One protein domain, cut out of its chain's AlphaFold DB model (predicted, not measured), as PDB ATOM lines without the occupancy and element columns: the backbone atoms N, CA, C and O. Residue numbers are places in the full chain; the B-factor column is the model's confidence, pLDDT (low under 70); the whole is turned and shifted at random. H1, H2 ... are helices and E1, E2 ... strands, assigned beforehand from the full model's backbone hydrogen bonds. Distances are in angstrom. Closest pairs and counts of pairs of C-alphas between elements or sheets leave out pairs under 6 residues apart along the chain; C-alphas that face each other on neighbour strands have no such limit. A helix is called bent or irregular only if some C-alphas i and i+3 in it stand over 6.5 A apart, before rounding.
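AT A GLANCE: This is residues 37 to 125 of the 125 residues of an uncharacterized protein of Bacillus toyonensis (UniProt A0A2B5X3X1). One strongly twisted sheet of five strands curls round a single long, kinked helix, H1, which covers one face of the sheet and leaves the other bare. The 89 printed residues include five named strands and one named helix, in the chain order E1, E2, E3, H1, E4, E5. The sheet is antiparallel, in the order E1, E2, E3, E5, E4, and the class is mixed, helices and strands. The whole is compact, with a radius of gyration of the C-alphas of 12.3 A and spans of 35 by 24 by 19 A.

HOW THE PARTS SIT: E1, residues 41 to 50, E2, residues 53 to 59, and E3, residues 63 to 68, form a meander, each strand the antiparallel neighbour of the one before. In the hairpin of E1 and E2, N 46 and O 57 are 3.0 A apart; in that of E2 and E3, N 58 and O 63 are 2.8 A apart. H1, residues 75 to 98, is on the sheet, making two layers, a helix on one face of a sheet. Its C-alpha of Ile 88 is 6.3 A from that of Ile 113 in E4, residues 109 to 115, their closest pair. The closest C-alphas of E1 and H1, those of Glu 47 and Tyr 85, are 7.5 A apart. E4 and E5, residues 118 to 124, are a hairpin, with N 120 and O 113 2.7 A apart. E5 is also antiparallel to E3, with N 66 and O 123 2.8 A apart. E3, H1 and E4 make a split strand-helix-strand unit, two strands running the same way with E5 between them; its crossover is left-handed. The edge strands E1 and E4 are apart. In H1, 17 of 20 O i to N i+4 pairs are within hydrogen-bond range.

IN THESE COORDINATES: E1 begins at C-alpha 41 (35.142, -12.395, -36.744) and is 27.5 A long. H1 is 32.1 A long and irregular, C-alphas 79 and 82 being 8.9 A apart, with a kink of 87 degrees near residue 82. E5 ends at C-alpha 124 (34.795, -31.877, -32.254).

THE WHOLE: The farthest C-alphas, those of Asn 40 and Pro 75, are 35.2 A apart. The printed part has no cut, no link is long, and no printed residue is under 70 in pLDDT.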
ATOM      1  N   THR A  37      28.864 -13.733 -35.252       97.75
ATOM      2  CA  THR A  37      30.121 -13.042 -34.946       97.75
ATOM      3  C   THR A  37      30.681 -13.544 -33.621       97.75
ATOM      4  O   THR A  37      30.010 -13.471 -32.592       97.75
ATOM      5  N   VAL A  38      31.921 -14.033 -33.657       97.56
ATOM      6  CA  VAL A  38      32.700 -14.468 -32.494       97.56
ATOM      7  C   VAL A  38      34.033 -13.737 -32.526       97.56
ATOM      8  O   VAL A  38      34.728 -13.759 -33.539       97.56
ATOM      9  N   ASN A  39      34.367 -13.049 -31.439       96.69
ATOM     10  CA  ASN A  39      35.595 -12.282 -31.260       96.69
ATOM     11  C   ASN A  39      35.900 -11.373 -32.468       96.69
ATOM     12  O   ASN A  39      36.968 -11.429 -33.074       96.69
ATOM     13  N   ASN A  40      34.904 -10.572 -32.866       95.62
ATOM     14  CA  ASN A  40      34.950  -9.655 -34.016       95.62
ATOM     15  C   ASN A  40      35.130 -10.318 -35.397       95.62
ATOM     16  O   ASN A  40      35.283  -9.616 -36.394       95.62
ATOM     17  N   THR A  41      35.076 -11.647 -35.484       96.50
ATOM     18  CA  THR A  41      35.142 -12.395 -36.744       96.50
ATOM     19  C   THR A  41      33.774 -12.984 -37.063       96.50
ATOM     20  O   THR A  41      33.151 -13.633 -36.225       96.50
ATOM     21  N   THR A  42      33.280 -12.756 -38.279       97.75
ATOM     22  CA  THR A  42      32.013 -13.337 -38.737       97.75
ATOM     23  C   THR A  42      32.251 -14.723 -39.317       97.75
ATOM     24  O   THR A  42      32.958 -14.880 -40.312       97.75
ATOM     25  N   TYR A  43      31.602 -15.713 -38.718       96.94
ATOM     26  CA  TYR A  43      31.599 -17.096 -39.155       96.94
ATOM     27  C   TYR A  43      30.271 -17.434 -39.831       96.94
ATOM     28  O   TYR A  43      29.207 -17.001 -39.392       96.94
ATOM     29  N   LYS A  44      30.319 -18.239 -40.890       97.50
ATOM     30  CA  LYS A  44      29.151 -18.929 -41.442       97.50
ATOM     31  C   LYS A  44      28.977 -20.247 -40.713       97.50
ATOM     32  O   LYS A  44      29.963 -20.949 -40.497       97.50
ATOM     33  N   TRP A  45      27.745 -20.603 -40.393       96.94
ATOM     34  CA  TRP A  45      27.440 -21.887 -39.788       96.94
ATOM     35  C   TRP A  45      26.285 -22.578 -40.500       96.94
ATOM     36  O   TRP A  45      25.420 -21.926 -41.088       96.94
ATOM     37  N   SER A  46      26.273 -23.904 -40.436       96.50
ATOM     38  CA  SER A  46      25.161 -24.721 -40.910       96.50
ATOM     39  C   SER A  46      24.967 -25.950 -40.036       96.50
ATOM     40  O   SER A  46      25.926 -26.491 -39.478       96.50
ATOM     41  N   GLU A  47      23.730 -26.431 -39.965       95.81
ATOM     42  CA  GLU A  47      23.448 -27.786 -39.513       95.81
ATOM     43  C   GLU A  47      24.302 -28.780 -40.308       95.81
ATOM     44  O   GLU A  47      24.518 -28.642 -41.515       95.81
ATOM     45  N   THR A  48      24.810 -29.792 -39.612       94.69
ATOM     46  CA  THR A  48      25.469 -30.948 -40.222       94.69
ATOM     47  C   THR A  48      24.784 -32.220 -39.750       94.69
ATOM     48  O   THR A  48      24.476 -32.370 -38.567       94.69
ATOM     49  N   SER A  49      24.535 -33.140 -40.677       93.75
ATOM     50  CA  SER A  49      23.821 -34.389 -40.419       93.75
ATOM     51  C   SER A  49      24.660 -35.581 -40.865       93.75
ATOM     52  O   SER A  49      25.210 -35.585 -41.966       93.75
ATOM     53  N   TRP A  50      24.734 -36.608 -40.015       93.88
ATOM     54  CA  TRP A  50      25.415 -37.876 -40.300       93.88
ATOM     55  C   TRP A  50      24.479 -39.040 -39.975       93.88
ATOM     56  O   TRP A  50      24.631 -39.730 -38.962       93.88
ATOM     57  N   GLY A  51      23.447 -39.207 -40.802       90.69
ATOM     58  CA  GLY A  51      22.379 -40.175 -40.562       90.69
ATOM     59  C   GLY A  51      21.486 -39.725 -39.409       90.69
ATOM     60  O   GLY A  51      20.786 -38.720 -39.520       90.69
ATOM     61  N   SER A  52      21.516 -40.449 -38.290       90.50
ATOM     62  CA  SER A  52      20.762 -40.079 -37.091       90.50
ATOM     63  C   SER A  52      21.465 -39.024 -36.242       90.50
ATOM     64  O   SER A  52      20.806 -38.400 -35.424       90.50
ATOM     65  N   ASN A  53      22.771 -38.786 -36.414       95.25
ATOM     66  CA  ASN A  53      23.499 -37.796 -35.616       95.25
ATOM     67  C   ASN A  53      23.346 -36.384 -36.182       95.25
ATOM     68  O   ASN A  53      23.254 -36.193 -37.400       95.25
ATOM     69  N   ARG A  54      23.347 -35.395 -35.287       96.25
ATOM     70  CA  ARG A  54      23.242 -33.972 -35.617       96.25
ATOM     71  C   ARG A  54      24.422 -33.189 -35.074       96.25
ATOM     72  O   ARG A  54      25.015 -33.541 -34.055       96.25
ATOM     73  N   GLY A  55      24.752 -32.122 -35.781       96.88
ATOM     74  CA  GLY A  55      25.913 -31.303 -35.507       96.88
ATOM     75  C   GLY A  55      25.830 -29.937 -36.162       96.88
ATOM     76  O   GLY A  55      24.796 -29.554 -36.716       96.88
ATOM     77  N   ILE A  56      26.938 -29.215 -36.077       97.44
ATOM     78  CA  ILE A  56      27.115 -27.868 -36.609       97.44
ATOM     79  C   ILE A  56      28.488 -27.798 -37.268       97.44
ATOM     80  O   ILE A  56      29.479 -28.215 -36.674       97.44
ATOM     81  N   THR A  57      28.545 -27.235 -38.468       97.50
ATOM     82  CA  THR A  57      29.797 -26.813 -39.098       97.50
ATOM     83  C   THR A  57      29.901 -25.298 -39.004       97.50
ATOM     84  O   THR A  57      28.931 -24.609 -39.312       97.50
ATOM     85  N   ILE A  58      31.066 -24.777 -38.612       97.25
ATOM     86  CA  ILE A  58      31.368 -23.347 -38.489       97.25
ATOM     87  C   ILE A  58      32.630 -23.026 -39.306       97.25
ATOM     88  O   ILE A  58      33.654 -23.696 -39.185       97.25
ATOM     89  N   ASN A  59      32.550 -22.007 -40.163       94.38
ATOM     90  CA  ASN A  59      33.601 -21.597 -41.097       94.38
ATOM     91  C   ASN A  59      33.833 -20.080 -41.057       94.38
ATOM     92  O   ASN A  59      32.857 -19.344 -40.925       94.38
ATOM     93  N   PRO A  60      35.062 -19.573 -41.267       92.88
ATOM     94  CA  PRO A  60      36.284 -20.289 -41.665       92.88
ATOM     95  C   PRO A  60      36.862 -21.188 -40.560       92.88
ATOM     96  O   PRO A  60      36.496 -21.031 -39.403       92.88
ATOM     97  N   GLY A  61      37.751 -22.117 -40.935       86.06
ATOM     98  CA  GLY A  61      38.449 -23.023 -40.006       86.06
ATOM     99  C   GLY A  61      37.895 -24.450 -39.920       86.06
ATOM    100  O   GLY A  61      38.507 -25.284 -39.264       86.06
ATOM    101  N   GLN A  62      36.793 -24.756 -40.623       89.88
ATOM    102  CA  GLN A  62      36.182 -26.093 -40.686       89.88
ATOM    103  C   GLN A  62      35.923 -26.711 -39.303       89.88
ATOM    104  O   GLN A  62      36.183 -27.889 -39.073       89.88
ATOM    105  N   HIS A  63      35.382 -25.923 -38.374       95.88
ATOM    106  CA  HIS A  63      35.039 -26.420 -37.047       95.88
ATOM    107  C   HIS A  63      33.745 -27.222 -37.130       95.88
ATOM    108  O   HIS A  63      32.663 -26.660 -37.308       95.88
ATOM    109  N   VAL A  64      33.864 -28.541 -37.039       97.75
ATOM    110  CA  VAL A  64      32.741 -29.468 -37.145       97.75
ATOM    111  C   VAL A  64      32.486 -30.088 -35.781       97.75
ATOM    112  O   VAL A  64      33.350 -30.759 -35.223       97.75
ATOM    113  N   TYR A  65      31.285 -29.877 -35.255       98.25
ATOM    114  CA  TYR A  65      30.887 -30.351 -33.941       98.25
ATOM    115  C   TYR A  65      29.700 -31.297 -34.019       98.25
ATOM    116  O   TYR A  65      28.710 -31.012 -34.691       98.25
ATOM    117  N   GLN A  66      29.761 -32.387 -33.267       98.06
ATOM    118  CA  GLN A  66      28.632 -33.261 -32.995       98.06
ATOM    119  C   GLN A  66      27.958 -32.879 -31.675       98.06
ATOM    120  O   GLN A  66      28.625 -32.629 -30.672       98.06
ATOM    121  N   LEU A  67      26.626 -32.886 -31.667       98.06
ATOM    122  CA  LEU A  67      25.817 -32.617 -30.483       98.06
ATOM    123  C   LEU A  67      25.627 -33.883 -29.642       98.06
ATOM    124  O   LEU A  67      25.274 -34.942 -30.167       98.06
ATOM    125  N   SER A  68      25.842 -33.756 -28.334       97.12
ATOM    126  CA  SER A  68      25.582 -34.792 -27.335       97.12
ATOM    127  C   SER A  68      24.815 -34.191 -26.147       97.12
ATOM    128  O   SER A  68      25.328 -33.243 -25.559       97.12
ATOM    129  N   PRO A  69      23.622 -34.689 -25.772       97.06
ATOM    130  CA  PRO A  69      22.919 -35.818 -26.382       97.06
ATOM    131  C   PRO A  69      22.509 -35.535 -27.835       97.06
ATOM    132  O   PRO A  69      22.501 -34.392 -28.284       97.06
ATOM    133  N   ASN A  70      22.196 -36.583 -28.597       96.12
ATOM    134  CA  ASN A  70      21.787 -36.423 -29.990       96.12
ATOM    135  C   ASN A  70      20.350 -35.862 -30.066       96.12
ATOM    136  O   ASN A  70      19.418 -36.566 -29.666       96.12
ATOM    137  N   PRO A  71      20.131 -34.648 -30.608       95.69
ATOM    138  CA  PRO A  71      18.809 -34.022 -30.630       95.69
ATOM    139  C   PRO A  71      17.830 -34.694 -31.600       95.69
ATOM    140  O   PRO A  71      16.633 -34.465 -31.504       95.69
ATOM    141  N   HIS A  72      18.289 -35.562 -32.507       92.00
ATOM    142  CA  HIS A  72      17.406 -36.232 -33.468       92.00
ATOM    143  C   HIS A  72      16.267 -37.037 -32.811       92.00
ATOM    144  O   HIS A  72      15.184 -37.161 -33.383       92.00
ATOM    145  N   ASN A  73      16.499 -37.543 -31.596       88.75
ATOM    146  CA  ASN A  73      15.517 -38.317 -30.836       88.75
ATOM    147  C   ASN A  73      14.540 -37.444 -30.030       88.75
ATOM    148  O   ASN A  73      13.629 -37.984 -29.408       88.75
ATOM    149  N   ASP A  74      14.720 -36.121 -30.016       93.50
ATOM    150  CA  ASP A  74      13.863 -35.191 -29.287       93.50
ATOM    151  C   ASP A  74      12.701 -34.693 -30.181       93.50
ATOM    152  O   ASP A  74      12.926 -34.032 -31.205       93.50
ATOM    153  N   PRO A  75      11.431 -34.981 -29.824       95.38
ATOM    154  CA  PRO A  75      10.270 -34.479 -30.552       95.38
ATOM    155  C   PRO A  75      10.187 -32.952 -30.616       95.38
ATOM    156  O   PRO A  75       9.621 -32.425 -31.578       95.38
ATOM    157  N   TRP A  76      10.709 -32.239 -29.612       96.94
ATOM    158  CA  TRP A  76      10.722 -30.782 -29.623       96.94
ATOM    159  C   TRP A  76      11.687 -30.260 -30.681       96.94
ATOM    160  O   TRP A  76      11.266 -29.470 -31.531       96.94
ATOM    161  N   TYR A  77      12.929 -30.754 -30.705       95.38
ATOM    162  CA  TYR A  77      13.907 -30.430 -31.748       95.38
ATOM    163  C   TYR A  77      13.331 -30.644 -33.149       95.38
ATOM    164  O   TYR A  77      13.386 -29.737 -33.979       95.38
ATOM    165  N   ASN A  78      12.703 -31.797 -33.399       92.69
ATOM    166  CA  ASN A  78      12.159 -32.140 -34.716       92.69
ATOM    167  C   ASN A  78      11.090 -31.147 -35.215       92.69
ATOM    168  O   ASN A  78      10.874 -31.035 -36.420       92.69
ATOM    169  N   LYS A  79      10.446 -30.395 -34.312       96.38
ATOM    170  CA  LYS A  79       9.482 -29.329 -34.639       96.38
ATOM    171  C   LYS A  79      10.092 -27.923 -34.623       96.38
ATOM    172  O   LYS A  79       9.483 -27.000 -35.152       96.38
ATOM    173  N   ASN A  80      11.262 -27.746 -34.009       96.75
ATOM    174  CA  ASN A  80      11.845 -26.441 -33.682       96.75
ATOM    175  C   ASN A  80      13.310 -26.306 -34.129       96.75
ATOM    176  O   ASN A  80      14.065 -25.551 -33.522       96.75
ATOM    177  N   GLN A  81      13.729 -27.010 -35.184       95.31
ATOM    178  CA  GLN A  81      15.144 -27.128 -35.557       95.31
ATOM    179  C   GLN A  81      15.850 -25.773 -35.742       95.31
ATOM    180  O   GLN A  81      16.939 -25.576 -35.214       95.31
ATOM    181  N   VAL A  82      15.226 -24.806 -36.428       95.38
ATOM    182  CA  VAL A  82      15.818 -23.463 -36.621       95.38
ATOM    183  C   VAL A  82      16.060 -22.781 -35.274       95.38
ATOM    184  O   VAL A  82      17.178 -22.373 -34.975       95.38
ATOM    185  N   LYS A  83      15.034 -22.753 -34.416       96.38
ATOM    186  CA  LYS A  83      15.115 -22.173 -33.069       96.38
ATOM    187  C   LYS A  83      16.168 -22.875 -32.208       96.38
ATOM    188  O   LYS A  83      16.887 -22.212 -31.467       96.38
ATOM    189  N   PHE A  84      16.260 -24.198 -32.312       97.75
ATOM    190  CA  PHE A  84      17.266 -24.997 -31.624       97.75
ATOM    191  C   PHE A  84      18.684 -24.562 -32.013       97.75
ATOM    192  O   PHE A  84      19.492 -24.249 -31.138       97.75
ATOM    193  N   TYR A  85      18.979 -24.478 -33.314       97.62
ATOM    194  CA  TYR A  85      20.307 -24.082 -33.784       97.62
ATOM    195  C   TYR A  85      20.637 -22.622 -33.461       97.62
ATOM    196  O   TYR A  85      21.757 -22.352 -33.030       97.62
ATOM    197  N   ASP A  86      19.674 -21.704 -33.563       96.75
ATOM    198  CA  ASP A  86      19.870 -20.306 -33.158       96.75
ATOM    199  C   ASP A  86      20.252 -20.202 -31.670       96.75
ATOM    200  O   ASP A  86      21.177 -19.476 -31.301       96.75
ATOM    201  N   GLN A  87      19.583 -20.963 -30.797       97.94
ATOM    202  CA  GLN A  87      19.883 -20.980 -29.362       97.94
ATOM    203  C   GLN A  87      21.260 -21.571 -29.048       97.94
ATOM    204  O   GLN A  87      21.945 -21.055 -28.159       97.94
ATOM    205  N   ILE A  88      21.685 -22.611 -29.771       98.31
ATOM    206  CA  ILE A  88      23.038 -23.166 -29.634       98.31
ATOM    207  C   ILE A  88      24.074 -22.138 -30.063       98.31
ATOM    208  O   ILE A  88      24.990 -21.833 -29.302       98.31
ATOM    209  N   ILE A  89      23.927 -21.592 -31.268       98.19
ATOM    210  CA  ILE A  89      24.917 -20.699 -31.864       98.19
ATOM    211  C   ILE A  89      25.101 -19.431 -31.032       98.19
ATOM    212  O   ILE A  89      26.234 -18.997 -30.838       98.19
ATOM    213  N   ASN A  90      24.025 -18.875 -30.472       98.25
ATOM    214  CA  ASN A  90      24.116 -17.713 -29.587       98.25
ATOM    215  C   ASN A  90      24.951 -18.003 -28.328       98.25
ATOM    216  O   ASN A  90      25.765 -17.177 -27.916       98.25
ATOM    217  N   GLN A  91      24.791 -19.186 -27.728       98.62
ATOM    218  CA  GLN A  91      25.566 -19.585 -26.549       98.62
ATOM    219  C   GLN A  91      27.024 -19.899 -26.902       98.62
ATOM    220  O   GLN A  91      27.927 -19.448 -26.198       98.62
ATOM    221  N   VAL A  92      27.259 -20.601 -28.014       98.44
ATOM    222  CA  VAL A  92      28.599 -20.856 -28.566       98.44
ATOM    223  C   VAL A  92      29.336 -19.541 -28.810       98.44
ATOM    224  O   VAL A  92      30.481 -19.391 -28.395       98.44
ATOM    225  N   ALA A  93      28.673 -18.558 -29.421       98.38
ATOM    226  CA  ALA A  93      29.263 -17.252 -29.674       98.38
ATOM    227  C   ALA A  93      29.559 -16.482 -28.389       98.38
ATOM    228  O   ALA A  93      30.624 -15.883 -28.279       98.38
ATOM    229  N   ASN A  94      28.667 -16.531 -27.397       98.56
ATOM    230  CA  ASN A  94      28.927 -15.930 -26.094       98.56
ATOM    231  C   ASN A  94      30.170 -16.540 -25.426       98.56
ATOM    232  O   ASN A  94      31.061 -15.807 -25.002       98.56
ATOM    233  N   GLN A  95      30.275 -17.871 -25.394       98.50
ATOM    234  CA  GLN A  95      31.458 -18.545 -24.852       98.50
ATOM    235  C   GLN A  95      32.721 -18.214 -25.651       98.50
ATOM    236  O   GLN A  95      33.762 -17.935 -25.059       98.50
ATOM    237  N   GLY A  96      32.642 -18.192 -26.981       98.19
ATOM    238  CA  GLY A  96      33.774 -17.829 -27.827       98.19
ATOM    239  C   GLY A  96      34.207 -16.371 -27.671       98.19
ATOM    240  O   GLY A  96      35.399 -16.089 -27.717       98.19
ATOM    241  N   ASN A  97      33.274 -15.452 -27.411       98.38
ATOM    242  CA  ASN A  97      33.584 -14.059 -27.091       98.38
ATOM    243  C   ASN A  97      34.302 -13.939 -25.740       98.38
ATOM    244  O   ASN A  97      35.314 -13.250 -25.659       98.38
ATOM    245  N   ILE A  98      33.816 -14.637 -24.707       98.19
ATOM    246  CA  ILE A  98      34.425 -14.653 -23.365       98.19
ATOM    247  C   ILE A  98      35.843 -15.236 -23.410       98.19
ATOM    248  O   ILE A  98      36.751 -14.715 -22.769       98.19
ATOM    249  N   ASN A  99      36.040 -16.306 -24.181       97.88
ATOM    250  CA  ASN A  99      37.322 -17.003 -24.289       97.88
ATOM    251  C   ASN A  99      38.207 -16.485 -25.433       97.88
ATOM    252  O   ASN A  99      39.244 -17.084 -25.718       97.88
ATOM    253  N   HIS A 100      37.800 -15.406 -26.108       97.44
ATOM    254  CA  HIS A 100      38.515 -14.817 -27.240       97.44
ATOM    255  C   HIS A 100      38.915 -15.839 -28.319       97.44
ATOM    256  O   HIS A 100      40.041 -15.828 -28.826       97.44
ATOM    257  N   TRP A 101      37.997 -16.735 -28.686       97.44
ATOM    258  CA  TRP A 101      38.245 -17.696 -29.755       97.44
ATOM    259  C   TRP A 101      38.552 -16.975 -31.063       97.44
ATOM    260  O   TRP A 101      37.937 -15.983 -31.437       97.44
ATOM    261  N   THR A 102      39.543 -17.491 -31.760       96.12
ATOM    262  CA  THR A 102      39.931 -17.124 -33.114       96.12
ATOM    263  C   THR A 102      39.737 -18.354 -33.981       96.12
ATOM    264  O   THR A 102      39.526 -19.449 -33.463       96.12
ATOM    265  N   THR A 103      39.906 -18.228 -35.295       95.25
ATOM    266  CA  THR A 103      39.817 -19.359 -36.233       95.25
ATOM    267  C   THR A 103      40.695 -20.558 -35.851       95.25
ATOM    268  O   THR A 103      40.385 -21.671 -36.239       95.25
ATOM    269  N   ASN A 104      41.756 -20.377 -35.057       94.88
ATOM    270  CA  ASN A 104      42.652 -21.470 -34.658       94.88
ATOM    271  C   ASN A 104      42.549 -21.853 -33.174       94.88
ATOM    272  O   ASN A 104      43.279 -22.730 -32.726       94.88
ATOM    273  N   THR A 105      41.691 -21.186 -32.397       95.94
ATOM    274  CA  THR A 105      41.590 -21.387 -30.939       95.94
ATOM    275  C   THR A 105      40.187 -21.778 -30.487       95.94
ATOM    276  O   THR A 105      39.849 -21.638 -29.314       95.94
ATOM    277  N   TRP A 106      39.367 -22.283 -31.412       96.69
ATOM    278  CA  TRP A 106      38.095 -22.917 -31.084       96.69
ATOM    279  C   TRP A 106      38.305 -24.099 -30.134       96.69
ATOM    280  O   TRP A 106      39.233 -24.891 -30.301       96.69
ATOM    281  N   ALA A 107      37.433 -24.221 -29.134       96.69
ATOM    282  CA  ALA A 107      37.517 -25.308 -28.170       96.69
ATOM    283  C   ALA A 107      37.249 -26.670 -28.832       96.69
ATOM    284  O   ALA A 107      36.410 -26.793 -29.724       96.69
ATOM    285  N   THR A 108      37.929 -27.716 -28.364       96.50
ATOM    286  CA  THR A 108      37.698 -29.102 -28.813       96.50
ATOM    287  C   THR A 108      36.365 -29.662 -28.315       96.50
ATOM    288  O   THR A 108      35.782 -30.537 -28.952       96.50
ATOM    289  N   ALA A 109      35.858 -29.128 -27.204       97.69
ATOM    290  CA  ALA A 109      34.518 -29.369 -26.702       97.69
ATOM    291  C   ALA A 109      33.917 -28.069 -26.155       97.69
ATOM    292  O   ALA A 109      34.612 -27.274 -25.521       97.69
ATOM    293  N   ILE A 110      32.625 -27.854 -26.403       98.44
ATOM    294  CA  ILE A 110      31.871 -26.701 -25.900       98.44
ATOM    295  C   ILE A 110      30.758 -27.234 -25.011       98.44
ATOM    296  O   ILE A 110      29.846 -27.911 -25.491       98.44
ATOM    297  N   HIS A 111      30.861 -26.961 -23.716       98.38
ATOM    298  CA  HIS A 111      29.976 -27.499 -22.689       98.38
ATOM    299  C   HIS A 111      28.846 -26.527 -22.340       98.38
ATOM    300  O   HIS A 111      28.829 -25.377 -22.779       98.38
ATOM    301  N   ASP A 112      27.905 -27.009 -21.528       98.12
ATOM    302  CA  ASP A 112      26.867 -26.200 -20.882       98.12
ATOM    303  C   ASP A 112      25.955 -25.417 -21.839       98.12
ATOM    304  O   ASP A 112      25.409 -24.372 -21.485       98.12
ATOM    305  N   ILE A 113      25.734 -25.944 -23.045       98.44
ATOM    306  CA  ILE A 113      24.792 -25.363 -24.004       98.44
ATOM    307  C   ILE A 113      23.385 -25.850 -23.674       98.44
ATOM    308  O   ILE A 113      23.088 -27.030 -23.825       98.44
ATOM    309  N   LYS A 114      22.490 -24.963 -23.233       98.25
ATOM    310  CA  LYS A 114      21.137 -25.352 -22.804       98.25
ATOM    311  C   LYS A 114      20.085 -24.993 -23.840       98.25
ATOM    312  O   LYS A 114      19.962 -23.830 -24.220       98.25
ATOM    313  N   VAL A 115      19.298 -25.977 -24.261       97.88
ATOM    314  CA  VAL A 115      18.187 -25.804 -25.204       97.88
ATOM    315  C   VAL A 115      17.011 -26.644 -24.731       97.88
ATOM    316  O   VAL A 115      17.184 -27.822 -24.447       97.88
ATOM    317  N   ASP A 116      15.840 -26.022 -24.598       96.69
ATOM    318  CA  ASP A 116      14.608 -26.678 -24.127       96.69
ATOM    319  C   ASP A 116      14.789 -27.526 -22.847       96.69
ATOM    320  O   ASP A 116      14.294 -28.636 -22.709       96.69
ATOM    321  N   GLY A 117      15.577 -27.015 -21.893       96.56
ATOM    322  CA  GLY A 117      15.860 -27.705 -20.627       96.56
ATOM    323  C   GLY A 117      16.890 -28.842 -20.712       96.56
ATOM    324  O   GLY A 117      17.322 -29.335 -19.671       96.56
ATOM    325  N   ILE A 118      17.352 -29.212 -21.906       97.69
ATOM    326  CA  ILE A 118      18.409 -30.207 -22.117       97.69
ATOM    327  C   ILE A 118      19.762 -29.495 -22.206       97.69
ATOM    328  O   ILE A 118      19.899 -28.461 -22.859       97.69
ATOM    329  N   THR A 119      20.773 -30.047 -21.535       98.38
ATOM    330  CA  THR A 119      22.156 -29.559 -21.629       98.38
ATOM    331  C   THR A 119      22.922 -30.391 -22.650       98.38
ATOM    332  O   THR A 119      22.966 -31.615 -22.546       98.38
ATOM    333  N   TYR A 120      23.528 -29.716 -23.620       98.44
ATOM    334  CA  TYR A 120      24.314 -30.280 -24.702       98.44
ATOM    335  C   TYR A 120      25.798 -29.957 -24.531       98.44
ATOM    336  O   TYR A 120      26.186 -28.903 -24.026       98.44
ATOM    337  N   THR A 121      26.623 -30.873 -25.023       98.56
ATOM    338  CA  THR A 121      28.034 -30.667 -25.334       98.56
ATOM    339  C   THR A 121      28.223 -30.792 -26.842       98.56
ATOM    340  O   THR A 121      27.739 -31.745 -27.459       98.56
ATOM    341  N   LEU A 122      28.938 -29.840 -27.435       98.50
ATOM    342  CA  LEU A 122      29.405 -29.905 -28.816       98.50
ATOM    343  C   LEU A 122      30.820 -30.477 -28.798       98.50
ATOM    344  O   LEU A 122      31.729 -29.816 -28.308       98.50
ATOM    345  N   ASN A 123      31.007 -31.684 -29.317       97.88
ATOM    346  CA  ASN A 123      32.315 -32.337 -29.389       97.88
ATOM    347  C   ASN A 123      32.864 -32.228 -30.804       97.88
ATOM    348  O   ASN A 123      32.114 -32.459 -31.754       97.88
ATOM    349  N   ILE A 124      34.144 -31.886 -30.946       95.94
ATOM    350  CA  ILE A 124      34.795 -31.877 -32.254       95.94
ATOM    351  C   ILE A 124      34.706 -33.267 -32.896       95.94
ATOM    352  O   ILE A 124      34.772 -34.287 -32.204       95.94
ATOM    353  N   ARG A 125      34.506 -33.288 -34.210       91.31
ATOM    354  CA  ARG A 125      34.422 -34.505 -35.012       91.31
ATOM    355  C   ARG A 125      35.640 -34.665 -35.907       91.31
ATOM    356  O   ARG A 125      36.121 -33.633 -36.420       91.31
TER     357      ARG A 125